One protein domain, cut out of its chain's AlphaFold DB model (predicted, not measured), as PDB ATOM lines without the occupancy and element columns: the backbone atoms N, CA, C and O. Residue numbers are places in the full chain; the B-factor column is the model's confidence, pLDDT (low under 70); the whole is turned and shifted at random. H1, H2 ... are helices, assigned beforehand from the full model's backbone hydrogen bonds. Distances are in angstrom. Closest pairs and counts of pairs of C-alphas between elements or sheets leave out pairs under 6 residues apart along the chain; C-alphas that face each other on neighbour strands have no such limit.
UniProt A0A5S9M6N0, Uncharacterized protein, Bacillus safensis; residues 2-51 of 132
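What this domain is: This is residues 2 to 51 of the 132 residues of an uncharacterized protein of Bacillus safensis (UniProt A0A5S9M6N0). Three separate helices are strung along an open, loose chain: the short H1 and the longer H2 lie across a gap, joined by a loop at one end of the long axis, and H3 lies toward the other end. No helix touches another. The printed part has 50 residues, with named helices H1, H2, H3 in that order, no named strand, and class all helix. It is loose, with a radius of gyration of the C-alphas of 12.6 A, and elongated, spanning 36 by 22 by 20 A.

Where its parts are: Find C-alpha 8 at (448.938, 317.883, 435.977); from there H1 runs to residue 12. H2 is residues 19 to 28, 14.3 A long. H3, residues 35 to 47, is 18.4 A long and ends at C-alpha 47, (455.978, 295.868, 437.117).

How they stand to each other: H1 and H2 are apart, as are H2 and H3, and H1 and H3. In H1, H2 and H3 every O i to N i+4 pair is within hydrogen-bond range.

The domain as a whole: Look at Thr 16 and Leu 47, whose C-alphas are the farthest apart, 36.4 A. The printed part has no cut, and both links are short. Residues 2 to 22, 25 and 28 to 30 have pLDDT under 70.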
ATOM      1  N   LYS A   2     456.643 316.084 432.780       51.50
ATOM      2  CA  LYS A   2     456.289 317.393 432.191       51.50
ATOM      3  C   LYS A   2     455.605 317.264 430.818       51.50
ATOM      4  O   LYS A   2     455.063 318.235 430.317       51.50
ATOM      5  N   ALA A   3     455.608 316.062 430.235       51.47
ATOM      6  CA  ALA A   3     455.173 315.800 428.861       51.47
ATOM      7  C   ALA A   3     453.672 315.472 428.683       51.47
ATOM      8  O   ALA A   3     453.233 315.236 427.560       51.47
ATOM      9  N   ALA A   4     452.872 315.428 429.755       51.34
ATOM     10  CA  ALA A   4     451.421 315.291 429.611       51.34
ATOM     11  C   ALA A   4     450.828 316.630 429.118       51.34
ATOM     12  O   ALA A   4     451.173 317.669 429.686       51.34
ATOM     13  N   PRO A   5     449.957 316.647 428.088       34.19
ATOM     14  CA  PRO A   5     449.270 317.865 427.665       34.19
ATOM     15  C   PRO A   5     448.456 318.427 428.837       34.19
ATOM     16  O   PRO A   5     447.546 317.765 429.333       34.19
ATOM     17  N   GLY A   6     448.818 319.629 429.294       49.16
ATOM     18  CA  GLY A   6     448.399 320.148 430.594       49.16
ATOM     19  C   GLY A   6     449.210 319.484 431.701       49.16
ATOM     20  O   GLY A   6     448.880 318.385 432.137       49.16
ATOM     21  N   ASP A   7     450.281 320.144 432.148       56.19
ATOM     22  CA  ASP A   7     451.070 319.679 433.287       56.19
ATOM     23  C   ASP A   7     450.095 319.423 434.453       56.19
ATOM     24  O   ASP A   7     449.449 320.373 434.910       56.19
ATOM     25  N   PRO A   8     449.900 318.174 434.918       53.28
ATOM     26  CA  PRO A   8     448.938 317.883 435.977       53.28
ATOM     27  C   PRO A   8     449.278 318.631 437.269       53.28
ATOM     28  O   PRO A   8     448.393 318.842 438.095       53.28
ATOM     29  N   MET A   9     450.522 319.106 437.414       55.97
ATOM     30  CA  MET A   9     450.895 320.075 438.441       55.97
ATOM     31  C   MET A   9     450.231 321.430 438.202       55.97
ATOM     32  O   MET A   9     449.589 321.954 439.101       55.97
ATOM     33  N   SER A  10     450.312 321.983 436.990       57.03
ATOM     34  CA  SER A  10     449.664 323.259 436.644       57.03
ATOM     35  C   SER A  10     448.134 323.227 436.766       57.03
ATOM     36  O   SER A  10     447.527 324.248 437.066       57.03
ATOM     37  N   LEU A  11     447.514 322.056 436.573       54.75
ATOM     38  CA  LEU A  11     446.063 321.868 436.683       54.75
ATOM     39  C   LEU A  11     445.568 321.630 438.121       54.75
ATOM     40  O   LEU A  11     444.367 321.736 438.364       54.75
ATOM     41  N   MET A  12     446.450 321.274 439.062       55.47
ATOM     42  CA  MET A  12     446.071 320.891 440.438       55.47
ATOM     43  C   MET A  12     446.739 321.703 441.537       55.47
ATOM     44  O   MET A  12     446.299 321.641 442.688       55.47
ATOM     45  N   MET A  13     447.796 322.441 441.212       58.47
ATOM     46  CA  MET A  13     448.351 323.431 442.113       58.47
ATOM     47  C   MET A  13     447.419 324.633 442.100       58.47
ATOM     48  O   MET A  13     447.376 325.396 441.139       58.47
ATOM     49  N   ASP A  14     446.650 324.762 443.179       58.12
ATOM     50  CA  ASP A  14     445.937 325.988 443.496       58.12
ATOM     51  C   ASP A  14     446.933 327.159 443.359       58.12
ATOM     52  O   ASP A  14     448.030 327.073 443.926       58.12
ATOM     53  N   PRO A  15     446.623 328.226 442.599       59.34
ATOM     54  CA  PRO A  15     447.522 329.370 442.431       59.34
ATOM     55  C   PRO A  15     447.901 330.051 443.760       59.34
ATOM     56  O   PRO A  15     448.783 330.906 443.778       59.34
ATOM     57  N   THR A  16     447.257 329.668 444.868       56.22
ATOM     58  CA  THR A  16     447.544 330.122 446.234       56.22
ATOM     59  C   THR A  16     448.541 329.255 447.022       56.22
ATOM     60  O   THR A  16     448.878 329.609 448.152       56.22
ATOM     61  N   ILE A  17     449.045 328.142 446.468       65.25
ATOM     62  CA  ILE A  17     450.048 327.298 447.143       65.25
ATOM     63  C   ILE A  17     451.367 328.062 447.347       65.25
ATOM     64  O   ILE A  17     451.880 328.706 446.430       65.25
ATOM     65  N   SER A  18     451.947 327.956 448.551       68.00
ATOM     66  CA  SER A  18     453.229 328.587 448.861       68.00
ATOM     67  C   SER A  18     454.366 327.980 448.027       68.00
ATOM     68  O   SER A  18     454.369 326.788 447.706       68.00
ATOM     69  N   ALA A  19     455.367 328.796 447.685       67.44
ATOM     70  CA  ALA A  19     456.537 328.338 446.933       67.44
ATOM     71  C   ALA A  19     457.279 327.182 447.639       67.44
ATOM     72  O   ALA A  19     457.794 326.291 446.968       67.44
ATOM     73  N   ALA A  20     457.256 327.147 448.976       68.88
ATOM     74  CA  ALA A  20     457.874 326.088 449.770       68.88
ATOM     75  C   ALA A  20     457.131 324.745 449.639       68.88
ATOM     76  O   ALA A  20     457.755 323.696 449.485       68.88
ATOM     77  N   ASP A  21     455.795 324.766 449.625       67.44
ATOM     78  CA  ASP A  21     454.988 323.552 449.449       67.44
ATOM     79  C   ASP A  21     455.113 322.990 448.025       67.44
ATOM     80  O   ASP A  21     455.025 321.778 447.808       67.44
ATOM     81  N   ARG A  22     455.366 323.869 447.046       68.56
ATOM     82  CA  ARG A  22     455.663 323.484 445.663       68.56
ATOM     83  C   ARG A  22     456.979 322.727 445.550       68.56
ATOM     84  O   ARG A  22     457.004 321.674 444.918       68.56
ATOM     85  N   GLU A  23     458.049 323.249 446.139       70.25
ATOM     86  CA  GLU A  23     459.365 322.601 446.119       70.25
ATOM     87  C   GLU A  23     459.332 321.254 446.845       70.25
ATOM     88  O   GLU A  23     459.760 320.245 446.284       70.25
ATOM     89  N   ALA A  24     458.682 321.193 448.012       70.62
ATOM     90  CA  ALA A  24     458.480 319.941 448.739       70.62
ATOM     91  C   ALA A  24     457.706 318.894 447.916       70.62
ATOM     92  O   ALA A  24     457.987 317.697 447.997       70.62
ATOM     93  N   PHE A  25     456.738 319.321 447.099       69.62
ATOM     94  CA  PHE A  25     456.015 318.425 446.197       69.62
ATOM     95  C   PHE A  25     456.898 317.953 445.034       69.62
ATOM     96  O   PHE A  25     456.897 316.769 444.701       69.62
ATOM     97  N   ILE A  26     457.668 318.850 444.421       72.62
ATOM     98  CA  ILE A  26     458.579 318.512 443.319       72.62
ATOM     99  C   ILE A  26     459.596 317.454 443.766       72.62
ATOM    100  O   ILE A  26     459.779 316.452 443.068       72.62
ATOM    101  N   ASP A  27     460.177 317.628 444.950       72.44
ATOM    102  CA  ASP A  27     461.123 316.670 445.523       72.44
ATOM    103  C   ASP A  27     460.448 315.350 445.901       72.44
ATOM    104  O   ASP A  27     460.951 314.276 445.563       72.44
ATOM    105  N   LYS A  28     459.257 315.400 446.515       68.94
ATOM    106  CA  LYS A  28     458.505 314.199 446.917       68.94
ATOM    107  C   LYS A  28     458.172 313.273 445.744       68.94
ATOM    108  O   LYS A  28     458.139 312.058 445.926       68.94
ATOM    109  N   TYR A  29     457.913 313.825 444.561       68.94
ATOM    110  CA  TYR A  29     457.584 313.044 443.363       68.94
ATOM    111  C   TYR A  29     458.776 312.845 442.416       68.94
ATOM    112  O   TYR A  29     458.593 312.317 441.319       68.94
ATOM    113  N   GLY A  30     459.991 313.250 442.810       69.06
ATOM    114  CA  GLY A  30     461.192 313.105 441.978       69.06
ATOM    115  C   GLY A  30     461.085 313.845 440.641       69.06
ATOM    116  O   GLY A  30     461.684 313.441 439.646       69.06
ATOM    117  N   LEU A  31     460.301 314.927 440.598       70.69
ATOM    118  CA  LEU A  31     460.037 315.707 439.385       70.69
ATOM    119  C   LEU A  31     461.287 316.454 438.879       70.69
ATOM    120  O   LEU A  31     461.279 316.918 437.737       70.69
ATOM    121  N   ASN A  32     462.336 316.519 439.706       76.44
ATOM    122  CA  ASN A  32     463.659 317.068 439.402       76.44
ATOM    123  C   ASN A  32     464.567 316.116 438.597       76.44
ATOM    124  O   ASN A  32     465.538 316.575 437.999       76.44
ATOM    125  N   ASP A  33     464.257 314.817 438.537       77.12
ATOM    126  CA  ASP A  33     465.061 313.857 437.775       77.12
ATOM    127  C   ASP A  33     464.870 314.023 436.251       77.12
ATOM    128  O   ASP A  33     463.805 314.468 435.810       77.12
ATOM    129  N   PRO A  34     465.832 313.603 435.404       83.25
ATOM    130  CA  PRO A  34     465.620 313.510 433.960       83.25
ATOM    131  C   PRO A  34     464.384 312.663 433.628       83.25
ATOM    132  O   PRO A  34     464.122 311.649 434.277       83.25
ATOM    133  N   GLU A  35     463.636 313.031 432.585       79.12
ATOM    134  CA  GLU A  35     462.344 312.399 432.266       79.12
ATOM    135  C   GLU A  35     462.442 310.878 432.078       79.12
ATOM    136  O   GLU A  35     461.561 310.139 432.523       79.12
ATOM    137  N   TYR A  36     463.546 310.398 431.493       80.62
ATOM    138  CA  TYR A  36     463.784 308.966 431.320       80.62
ATOM    139  C   TYR A  36     463.896 308.238 432.671       80.62
ATOM    140  O   TYR A  36     463.377 307.134 432.814       80.62
ATOM    141  N   VAL A  37     464.530 308.852 433.678       84.81
ATOM    142  CA  VAL A  37     464.688 308.266 435.018       84.81
ATOM    143  C   VAL A  37     463.330 308.164 435.701       84.81
ATOM    144  O   VAL A  37     463.014 307.128 436.284       84.81
ATOM    145  N   GLN A  38     462.501 309.205 435.581       81.56
ATOM    146  CA  GLN A  38     461.141 309.203 436.125       81.56
ATOM    147  C   GLN A  38     460.297 308.080 435.509       81.56
ATOM    148  O   GLN A  38     459.599 307.367 436.229       81.56
ATOM    149  N   TYR A  39     460.404 307.882 434.192       82.81
ATOM    150  CA  TYR A  39     459.706 306.800 433.502       82.81
ATOM    151  C   TYR A  39     460.205 305.418 433.934       82.81
ATOM    152  O   TYR A  39     459.392 304.546 434.220       82.81
ATOM    153  N   MET A  40     461.521 305.216 434.043       86.38
ATOM    154  CA  MET A  40     462.086 303.923 434.452       86.38
ATOM    155  C   MET A  40     461.732 303.562 435.899       86.38
ATOM    156  O   MET A  40     461.415 302.407 436.174       86.38
ATOM    157  N   LYS A  41     461.723 304.540 436.814       84.56
ATOM    158  CA  LYS A  41     461.249 304.347 438.196       84.56
ATOM    159  C   LYS A  41     459.769 303.961 438.227       84.56
ATOM    160  O   LYS A  41     459.404 302.985 438.874       84.56
ATOM    161  N   TRP A  42     458.931 304.690 437.488       84.88
ATOM    162  CA  TRP A  42     457.506 304.378 437.372       84.88
ATOM    163  C   TRP A  42     457.270 302.981 436.786       84.88
ATOM    164  O   TRP A  42     456.491 302.212 437.339       84.88
ATOM    165  N   LEU A  43     457.984 302.622 435.718       86.00
ATOM    166  CA  LEU A  43     457.883 301.312 435.082       86.00
ATOM    167  C   LEU A  43     458.320 300.193 436.037       86.00
ATOM    168  O   LEU A  43     457.637 299.177 436.139       86.00
ATOM    169  N   GLY A  44     459.420 300.388 436.767       88.50
ATOM    170  CA  GLY A  44     459.894 299.443 437.776       88.50
ATOM    171  C   GLY A  44     458.864 299.188 438.880       88.50
ATOM    172  O   GLY A  44     458.633 298.031 439.231       88.50
ATOM    173  N   ASN A  45     458.211 300.241 439.372       85.31
ATOM    174  CA  ASN A  45     457.148 300.139 440.377       85.31
ATOM    175  C   ASN A  45     455.891 299.469 439.801       85.31
ATOM    176  O   ASN A  45     455.338 298.555 440.411       85.31
ATOM    177  N   MET A  46     455.496 299.836 438.579       86.56
ATOM    178  CA  MET A  46     454.339 299.261 437.890       86.56
ATOM    179  C   MET A  46     454.491 297.751 437.681       86.56
ATOM    180  O   MET A  46     453.545 296.996 437.897       86.56
ATOM    181  N   LEU A  47     455.683 297.294 437.291       87.88
ATOM    182  CA  LEU A  47     455.978 295.868 437.117       87.88
ATOM    183  C   LEU A  47     455.941 295.086 438.439       87.88
ATOM    184  O   LEU A  47     455.696 293.883 438.425       87.88
ATOM    185  N   GLN A  48     456.139 295.760 439.573       89.00
ATOM    186  CA  GLN A  48     455.975 295.193 440.917       89.00
ATOM    187  C   GLN A  48     454.518 295.265 441.414       89.00
ATOM    188  O   GLN A  48     454.224 294.819 442.521       89.00
ATOM    189  N   GLY A  49     453.598 295.798 440.602       82.25
ATOM    190  CA  GLY A  49     452.186 295.974 440.943       82.25
ATOM    191  C   GLY A  49     451.866 297.286 441.665       82.25
ATOM    192  O   GLY A  49     450.709 297.511 442.016       82.25
ATOM    193  N   ASP A  50     452.851 298.167 441.860       85.00
ATOM    194  CA  ASP A  50     452.646 299.498 442.427       85.00
ATOM    195  C   ASP A  50     452.414 300.527 441.313       85.00
ATOM    196  O   ASP A  50     453.334 301.061 440.690       85.00
ATOM    197  N   PHE A  51     451.139 300.816 441.065       82.19
ATOM    198  CA  PHE A  51     450.705 301.832 440.105       82.19
ATOM    199  C   PHE A  51     450.729 303.256 440.686       82.19
ATOM    200  O   PHE A  51     450.400 304.215 439.980       82.19
TER     201      PHE A  51